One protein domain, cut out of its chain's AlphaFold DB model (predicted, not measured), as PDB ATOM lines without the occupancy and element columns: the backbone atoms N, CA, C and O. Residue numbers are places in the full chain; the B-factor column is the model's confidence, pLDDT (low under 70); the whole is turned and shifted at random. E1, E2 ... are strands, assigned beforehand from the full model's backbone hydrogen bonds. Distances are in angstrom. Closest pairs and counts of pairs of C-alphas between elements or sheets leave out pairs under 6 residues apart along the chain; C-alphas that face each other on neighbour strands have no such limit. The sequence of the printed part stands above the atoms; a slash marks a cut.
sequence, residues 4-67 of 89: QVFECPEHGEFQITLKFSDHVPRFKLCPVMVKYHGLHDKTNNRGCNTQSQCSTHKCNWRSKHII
ATOM      1  N   GLN A   4      18.072 -13.639  54.895       86.75
ATOM      2  CA  GLN A   4      18.226 -13.300  53.482       86.75
ATOM      3  C   GLN A   4      16.971 -13.722  52.725       86.75
ATOM      4  O   GLN A   4      16.458 -14.821  52.949       86.75
ATOM      5  N   VAL A   5      16.490 -12.867  51.825       89.50
ATOM      6  CA  VAL A   5      15.249 -13.090  51.072       89.50
ATOM      7  C   VAL A   5      15.578 -13.483  49.635       89.50
ATOM      8  O   VAL A   5      16.431 -12.875  48.990       89.50
ATOM      9  N   PHE A   6      14.912 -14.519  49.137       90.94
ATOM     10  CA  PHE A   6      15.024 -15.002  47.764       90.94
ATOM     11  C   PHE A   6      13.638 -15.069  47.134       90.94
ATOM     12  O   PHE A   6      12.671 -15.374  47.821       90.94
ATOM     13  N   GLU A   7      13.547 -14.838  45.829       91.06
ATOM     14  CA  GLU A   7      12.293 -14.917  45.078       91.06
ATOM     15  C   GLU A   7      12.339 -16.048  44.056       91.06
ATOM     16  O   GLU A   7      13.246 -16.131  43.220       91.06
ATOM     17  N   CYS A   8      11.360 -16.944  44.150       90.44
ATOM     18  CA  CYS A   8      11.074 -17.982  43.175       90.44
ATOM     19  C   CYS A   8       9.965 -17.499  42.226       90.44
ATOM     20  O   CYS A   8       8.923 -17.082  42.723       90.44
ATOM     21  N   PRO A   9      10.114 -17.641  40.896       86.50
ATOM     22  CA  PRO A   9       9.097 -17.188  39.937       86.50
ATOM     23  C   PRO A   9       7.731 -17.872  40.118       86.50
ATOM     24  O   PRO A   9       6.702 -17.246  39.911       86.50
ATOM     25  N   GLU A  10       7.721 -19.134  40.554       84.12
ATOM     26  CA  GLU A  10       6.488 -19.922  40.724       84.12
ATOM     27  C   GLU A  10       5.817 -19.754  42.099       84.12
ATOM     28  O   GLU A  10       4.602 -19.866  42.222       84.12
ATOM     29  N   HIS A  11       6.604 -19.528  43.158       84.88
ATOM     30  CA  HIS A  11       6.136 -19.633  44.552       84.88
ATOM     31  C   HIS A  11       6.288 -18.339  45.353       84.88
ATOM     32  O   HIS A  11       5.919 -18.297  46.524       84.88
ATOM     33  N   GLY A  12       6.859 -17.301  44.744       86.69
ATOM     34  CA  GLY A  12       7.141 -16.034  45.397       86.69
ATOM     35  C   GLY A  12       8.349 -16.094  46.330       86.69
ATOM     36  O   GLY A  12       9.322 -16.826  46.110       86.69
ATOM     37  N   GLU A  13       8.307 -15.262  47.362       90.31
ATOM     38  CA  GLU A  13       9.441 -15.015  48.241       90.31
ATOM     39  C   GLU A  13       9.580 -16.049  49.359       90.31
ATOM     40  O   GLU A  13       8.606 -16.501  49.959       90.31
ATOM     41  N   PHE A  14      10.823 -16.367  49.709       88.06
ATOM     42  CA  PHE A  14      11.147 -17.172  50.877       88.06
ATOM     43  C   PHE A  14      12.408 -16.664  51.565       88.06
ATOM     44  O   PHE A  14      13.294 -16.054  50.963       88.06
ATOM     45  N   GLN A  15      12.486 -16.941  52.862       88.31
ATOM     46  CA  GLN A  15      13.579 -16.492  53.710       88.31
ATOM     47  C   GLN A  15      14.512 -17.649  54.030       88.31
ATOM     48  O   GLN A  15      14.085 -18.781  54.263       88.31
ATOM     49  N   ILE A  16      15.804 -17.352  54.070       86.06
ATOM     50  CA  ILE A  16      16.822 -18.284  54.529       86.06
ATOM     51  C   ILE A  16      17.650 -17.638  55.623       86.06
ATOM     52  O   ILE A  16      17.952 -16.446  55.592       86.06
ATOM     53  N   THR A  17      18.061 -18.461  56.575       86.06
ATOM     54  CA  THR A  17      19.008 -18.052  57.605       86.06
ATOM     55  C   THR A  17      20.406 -18.458  57.152       86.06
ATOM     56  O   THR A  17      20.639 -19.636  56.878       86.06
ATOM     57  N   LEU A  18      21.321 -17.496  57.033       82.06
ATOM     58  CA  LEU A  18      22.740 -17.752  56.752       82.06
ATOM     59  C   LEU A  18      23.590 -17.398  57.975       82.06
ATOM     60  O   LEU A  18      23.203 -16.551  58.787       82.06
ATOM     61  N   LYS A  19      24.749 -18.047  58.130       83.06
ATOM     62  CA  LYS A  19      25.735 -17.615  59.128       83.06
ATOM     63  C   LYS A  19      26.401 -16.330  58.640       83.06
ATOM     64  O   LYS A  19      26.525 -16.096  57.445       83.06
ATOM     65  N   PHE A  20      26.825 -15.488  59.579       68.75
ATOM     66  CA  PHE A  20      27.352 -14.154  59.272       68.75
ATOM     67  C   PHE A  20      28.671 -14.183  58.479       68.75
ATOM     68  O   PHE A  20      28.966 -13.222  57.781       68.75
ATOM     69  N   SER A  21      29.453 -15.266  58.565       71.19
ATOM     70  CA  SER A  21      30.696 -15.416  57.795       71.19
ATOM     71  C   SER A  21      30.499 -16.021  56.404       71.19
ATOM     72  O   SER A  21      31.477 -16.174  55.677       71.19
ATOM     73  N   ASP A  22      29.275 -16.407  56.035       74.19
ATOM     74  CA  ASP A  22      29.021 -17.067  54.757       74.19
ATOM     75  C   ASP A  22      28.750 -16.024  53.666       74.19
ATOM     76  O   ASP A  22      27.932 -15.116  53.830       74.19
ATOM     77  N   HIS A  23      29.407 -16.176  52.514       81.31
ATOM     78  CA  HIS A  23      29.105 -15.381  51.326       81.31
ATOM     79  C   HIS A  23      27.646 -15.612  50.904       81.31
ATOM     80  O   HIS A  23      27.236 -16.747  50.651       81.31
ATOM     81  N   VAL A  24      26.860 -14.539  50.767       83.06
ATOM     82  CA  VAL A  24      25.457 -14.646  50.345       83.06
ATOM     83  C   VAL A  24      25.396 -15.085  48.874       83.06
ATOM     84  O   VAL A  24      25.893 -14.372  47.998       83.06
ATOM     85  N   PRO A  25      24.841 -16.268  48.555       85.88
ATOM     86  CA  PRO A  25      24.801 -16.748  47.182       85.88
ATOM     87  C   PRO A  25      23.814 -15.911  46.362       85.88
ATOM     88  O   PRO A  25      22.724 -15.584  46.824       85.88
ATOM     89  N   ARG A  26      24.164 -15.617  45.103       84.25
ATOM     90  CA  ARG A  26      23.283 -14.871  44.181       84.25
ATOM     91  C   ARG A  26      21.992 -15.624  43.851       84.25
ATOM     92  O   ARG A  26      20.976 -15.002  43.547       84.25
ATOM     93  N   PHE A  27      22.045 -16.954  43.908       87.44
ATOM     94  CA  PHE A  27      20.928 -17.835  43.596       87.44
ATOM     95  C   PHE A  27      20.803 -18.942  44.632       87.44
ATOM     96  O   PHE A  27      21.807 -19.466  45.116       87.44
ATOM     97  N   LYS A  28      19.567 -19.344  44.918       88.75
ATOM     98  CA  LYS A  28      19.274 -20.514  45.744       88.75
ATOM     99  C   LYS A  28      18.086 -21.275  45.181       88.75
ATOM    100  O   LYS A  28      17.229 -20.685  44.541       88.75
ATOM    101  N   LEU A  29      18.050 -22.587  45.385       88.12
ATOM    102  CA  LEU A  29      16.917 -23.395  44.948       88.12
ATOM    103  C   LEU A  29      15.709 -23.146  45.848       88.12
ATOM    104  O   LEU A  29      15.848 -23.087  47.074       88.12
ATOM    105  N   CYS A  30      14.536 -23.031  45.230       86.69
ATOM    106  CA  CYS A  30      13.279 -22.922  45.950       86.69
ATOM    107  C   CYS A  30      13.033 -24.187  46.800       86.69
ATOM    108  O   CYS A  30      13.048 -25.295  46.252       86.69
ATOM    109  N   PRO A  31      12.785 -24.053  48.118       85.06
ATOM    110  CA  PRO A  31      12.548 -25.193  49.007       85.06
ATOM    111  C   PRO A  31      11.120 -25.754  48.913       85.06
ATOM    112  O   PRO A  31      10.829 -26.774  49.538       85.06
ATOM    113  N   VAL A  32      10.224 -25.095  48.170       82.69
ATOM    114  CA  VAL A  32       8.808 -25.464  48.102       82.69
ATOM    115  C   VAL A  32       8.639 -26.814  47.403       82.69
ATOM    116  O   VAL A  32       9.174 -27.059  46.317       82.69
ATOM    117  N   MET A  33       7.882 -27.697  48.053       76.31
ATOM    118  CA  MET A  33       7.447 -28.969  47.485       76.31
ATOM    119  C   MET A  33       6.034 -28.796  46.941       76.31
ATOM    120  O   MET A  33       5.100 -28.530  47.695       76.31
ATOM    121  N   VAL A  34       5.887 -28.951  45.632       70.38
ATOM    122  CA  VAL A  34       4.604 -28.875  44.946       70.38
ATOM    123  C   VAL A  34       3.997 -30.269  44.931       70.38
ATOM    124  O   VAL A  34       4.631 -31.244  44.518       70.38
ATOM    125  N   LYS A  35       2.754 -30.383  45.396       61.94
ATOM    126  CA  LYS A  35       1.957 -31.591  45.187       61.94
ATOM    127  C   LYS A  35       1.421 -31.522  43.766       61.94
ATOM    128  O   LYS A  35       0.473 -30.788  43.506       61.94
ATOM    129  N   TYR A  36       2.027 -32.266  42.849       55.91
ATOM    130  CA  TYR A  36       1.372 -32.500  41.574       55.91
ATOM    131  C   TYR A  36       0.311 -33.567  41.819       55.91
ATOM    132  O   TYR A  36       0.625 -34.709  42.152       55.91
ATOM    133  N   HIS A  37      -0.956 -33.197  41.656       51.97
ATOM    134  CA  HIS A  37      -1.966 -34.182  41.295       51.97
ATOM    135  C   HIS A  37      -1.620 -34.590  39.868       51.97
ATOM    136  O   HIS A  37      -1.995 -33.910  38.918       51.97
ATOM    137  N   GLY A  38      -0.760 -35.601  39.740       46.81
ATOM    138  CA  GLY A  38      -0.257 -36.032  38.453       46.81
ATOM    139  C   GLY A  38      -1.413 -36.245  37.485       46.81
ATOM    140  O   GLY A  38      -2.381 -36.943  37.791       46.81
ATOM    141  N   LEU A  39      -1.250 -35.664  36.300       49.06
ATOM    142  CA  LEU A  39      -1.767 -36.166  35.039       49.06
ATOM    143  C   LEU A  39      -1.159 -37.571  34.834       49.06
ATOM    144  O   LEU A  39      -0.291 -37.772  33.991       49.06
ATOM    145  N   HIS A  40      -1.517 -38.523  35.698       50.38
ATOM    146  CA  HIS A  40      -1.248 -39.929  35.461       50.38
ATOM    147  C   HIS A  40      -1.990 -40.269  34.174       50.38
ATOM    148  O   HIS A  40      -3.168 -39.941  34.045       50.38
ATOM    149  N   ASP A  41      -1.237 -40.811  33.221       50.84
ATOM    150  CA  ASP A  41      -1.668 -41.512  32.017       50.84
ATOM    151  C   ASP A  41      -3.191 -41.541  31.802       50.84
ATOM    152  O   ASP A  41      -3.933 -42.143  32.583       50.84
ATOM    153  N   LYS A  42      -3.671 -40.947  30.698       48.84
ATOM    154  CA  LYS A  42      -5.092 -40.936  30.277       48.84
ATOM    155  C   LYS A  42      -5.705 -42.340  30.099       48.84
ATOM    156  O   LYS A  42      -6.812 -42.463  29.585       48.84
ATOM    157  N   THR A  43      -5.000 -43.400  30.472       53.97
ATOM    158  CA  THR A  43      -5.446 -44.779  30.352       53.97
ATOM    159  C   THR A  43      -6.300 -45.238  31.526       53.97
ATOM    160  O   THR A  43      -7.045 -46.186  31.331       53.97
ATOM    161  N   ASN A  44      -6.300 -44.576  32.696       51.78
ATOM    162  CA  ASN A  44      -7.218 -44.940  33.784       51.78
ATOM    163  C   ASN A  44      -7.630 -43.743  34.658       51.78
ATOM    164  O   ASN A  44      -6.880 -43.304  35.525       51.78
ATOM    165  N   ASN A  45      -8.871 -43.276  34.465       54.66
ATOM    166  CA  ASN A  45      -9.591 -42.258  35.247       54.66
ATOM    167  C   ASN A  45      -9.747 -42.621  36.742       54.66
ATOM    168  O   ASN A  45     -10.856 -42.831  37.233       54.66
ATOM    169  N   ARG A  46      -8.655 -42.699  37.501       49.75
ATOM    170  CA  ARG A  46      -8.695 -42.767  38.965       49.75
ATOM    171  C   ARG A  46      -7.953 -41.563  39.505       49.75
ATOM    172  O   ARG A  46      -6.737 -41.583  39.653       49.75
ATOM    173  N   GLY A  47      -8.707 -40.497  39.769       47.34
ATOM    174  CA  GLY A  47      -8.210 -39.382  40.564       47.34
ATOM    175  C   GLY A  47      -7.584 -39.910  41.855       47.34
ATOM    176  O   GLY A  47      -8.120 -40.829  42.478       47.34
ATOM    177  N   CYS A  48      -6.427 -39.365  42.224       47.78
ATOM    178  CA  CYS A  48      -5.683 -39.775  43.410       47.78
ATOM    179  C   CYS A  48      -6.481 -39.406  44.674       47.78
ATOM    180  O   CYS A  48      -6.382 -38.293  45.184       47.78
ATOM    181  N   ASN A  49      -7.323 -40.329  45.143       54.38
ATOM    182  CA  ASN A  49      -8.191 -40.186  46.316       54.38
ATOM    183  C   ASN A  49      -7.517 -40.642  47.621       54.38
ATOM    184  O   ASN A  49      -8.061 -40.432  48.703       54.38
ATOM    185  N   THR A  50      -6.336 -41.256  47.531       53.75
ATOM    186  CA  THR A  50      -5.563 -41.724  48.680       53.75
ATOM    187  C   THR A  50      -4.250 -40.955  48.776       53.75
ATOM    188  O   THR A  50      -3.566 -40.685  47.792       53.75
ATOM    189  N   GLN A  51      -3.909 -40.568  50.003       54.84
ATOM    190  CA  GLN A  51      -2.767 -39.724  50.373       54.84
ATOM    191  C   GLN A  51      -1.395 -40.303  49.964       54.84
ATOM    192  O   GLN A  51      -0.388 -39.605  50.052       54.84
ATOM    193  N   SER A  52      -1.349 -41.567  49.534       53.34
ATOM    194  CA  SER A  52      -0.142 -42.372  49.336       53.34
ATOM    195  C   SER A  52       0.440 -42.348  47.916       53.34
ATOM    196  O   SER A  52       1.536 -42.868  47.731       53.34
ATOM    197  N   GLN A  53      -0.237 -41.753  46.924       54.78
ATOM    198  CA  GLN A  53       0.235 -41.717  45.523       54.78
ATOM    199  C   GLN A  53       0.381 -40.303  44.931       54.78
ATOM    200  O   GLN A  53       0.614 -40.148  43.734       54.78
ATOM    201  N   CYS A  54       0.311 -39.251  45.752       53.81
ATOM    202  CA  CYS A  54       0.651 -37.898  45.308       53.81
ATOM    203  C   CYS A  54       2.175 -37.718  45.335       53.81
ATOM    204  O   CYS A  54       2.757 -37.505  46.401       53.81
ATOM    205  N   SER A  55       2.829 -37.778  44.176       58.59
ATOM    206  CA  SER A  55       4.253 -37.466  44.047       58.59
ATOM    207  C   SER A  55       4.500 -35.985  44.367       58.59
ATOM    208  O   SER A  55       4.163 -35.083  43.597       58.59
ATOM    209  N   THR A  56       5.083 -35.714  45.536       64.12
ATOM    210  CA  THR A  56       5.582 -34.386  45.902       64.12
ATOM    211  C   THR A  56       6.839 -34.088  45.089       64.12
ATOM    212  O   THR A  56       7.909 -34.638  45.346       64.12
ATOM    213  N   HIS A  57       6.740 -33.205  44.096       68.19
ATOM    214  CA  HIS A  57       7.917 -32.744  43.363       68.19
ATOM    215  C   HIS A  57       8.486 -31.496  44.026       68.19
ATOM    216  O   HIS A  57       7.772 -30.550  44.356       68.19
ATOM    217  N   LYS A  58       9.806 -31.470  44.203       77.38
ATOM    218  CA  LYS A  58      10.503 -30.248  44.605       77.38
ATOM    219  C   LYS A  58      10.493 -29.283  43.428       77.38
ATOM    220  O   LYS A  58      10.877 -29.675  42.331       77.38
ATOM    221  N   CYS A  59      10.097 -28.036  43.675       81.44
ATOM    222  CA  CYS A  59      10.142 -26.966  42.686       81.44
ATOM    223  C   CYS A  59      11.528 -26.896  42.024       81.44
ATOM    224  O   CYS A  59      11.630 -26.922  40.805       81.44
ATOM    225  N   ASN A  60      12.607 -26.868  42.819       80.44
ATOM    226  CA  ASN A  60      13.995 -26.804  42.339       80.44
ATOM    227  C   ASN A  60      14.288 -25.656  41.342       80.44
ATOM    228  O   ASN A  60      15.343 -25.651  40.705       80.44
ATOM    229  N   TRP A  61      13.415 -24.650  41.228       83.25
ATOM    230  CA  TRP A  61      13.680 -23.464  40.418       83.25
ATOM    231  C   TRP A  61      14.782 -22.615  41.055       83.25
ATOM    232  O   TRP A  61      14.895 -22.524  42.281       83.25
ATOM    233  N   ARG A  62      15.597 -21.974  40.208       85.88
ATOM    234  CA  ARG A  62      16.626 -21.021  40.644       85.88
ATOM    235  C   ARG A  62      15.959 -19.726  41.088       85.88
ATOM    236  O   ARG A  62      15.461 -18.968  40.267       85.88
ATOM    237  N   SER A  63      15.988 -19.474  42.385       90.06
ATOM    238  CA  SER A  63      15.464 -18.264  43.002       90.06
ATOM    239  C   SER A  63      16.558 -17.215  43.136       90.06
ATOM    240  O   SER A  63      17.701 -17.546  43.468       90.06
ATOM    241  N   LYS A  64      16.220 -15.954  42.868       90.44
ATOM    242  CA  LYS A  64      17.167 -14.834  42.880       90.44
ATOM    243  C   LYS A  64      17.208 -14.196  44.263       90.44
ATOM    244  O   LYS A  64      16.167 -14.037  44.891       90.44
ATOM    245  N   HIS A  65      18.398 -13.834  44.735       89.69
ATOM    246  CA  HIS A  65      18.542 -13.056  45.968       89.69
ATOM    247  C   HIS A  65      18.005 -11.634  45.770       89.69
ATOM    248  O   HIS A  65      18.324 -10.987  44.769       89.69
ATOM    249  N   ILE A  66      17.201 -11.159  46.722       87.31
ATOM    250  CA  ILE A  66      16.639  -9.808  46.715       87.31
ATOM    251  C   ILE A  66      17.089  -9.072  47.966       87.31
ATOM    252  O   ILE A  66      16.921  -9.544  49.091       87.31
ATOM    253  N   ILE A  67      17.614  -7.870  47.753       81.81
ATOM    254  CA  ILE A  67      17.898  -6.917  48.818       81.81
ATOM    255  C   ILE A  67      16.664  -6.036  48.950       81.81
ATOM    256  O   ILE A  67      16.424  -5.162  48.117       81.81
TER     257      ILE A  67
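Overview. This is residues 4 to 67 of the 89 residues of an uncharacterized protein of marine sediment metagenome (UniProt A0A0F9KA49). Little of this thin rod is regular: a curled sheet, E2 E1 E6 E3, lies toward one end, the small hairpin E4 and E5 in the middle, and a long loop makes the other end, where residues 41 to 46 stick out. The printed part has 64 residues, no named helix, and strands E1 to E6, all strand in class, 25 residues in named elements; both sheets are antiparallel. It is extended, radius of gyration of the C-alphas 16.6 A, spanning 53 by 20 by 13 A.

Along the chain. Find C-alpha 4 at (18.226, -13.300, 53.482), where E1, residues 4 to 8, begins. E2, residues 12 to 17, is 17.1 A long. Then come E3, 27 to 29, E4, 33 to 35, E5, 56 to 58, and E6, 62 to 66, ending at (16.639, -9.808, 46.715).

Arrangement. In the strongly twisted sheet, hairpin E1 and E2 has N 6 and O 14 2.9 A apart. Staggered E6 pairs with E1, N 7 and O 64 at 2.9 A, and E3, N 63 and O 28 at 2.8 A. In hairpin E4 and E5, N 34 and O 57 are 2.8 A apart.

Size, cuts and confidence. The farthest C-alphas, Ser 21 and Thr 43, are 54.1 A apart. The printed part has no cut; E4 to E5 is a long link. Look for pLDDT under 70 at residues 20 and 35 to 57.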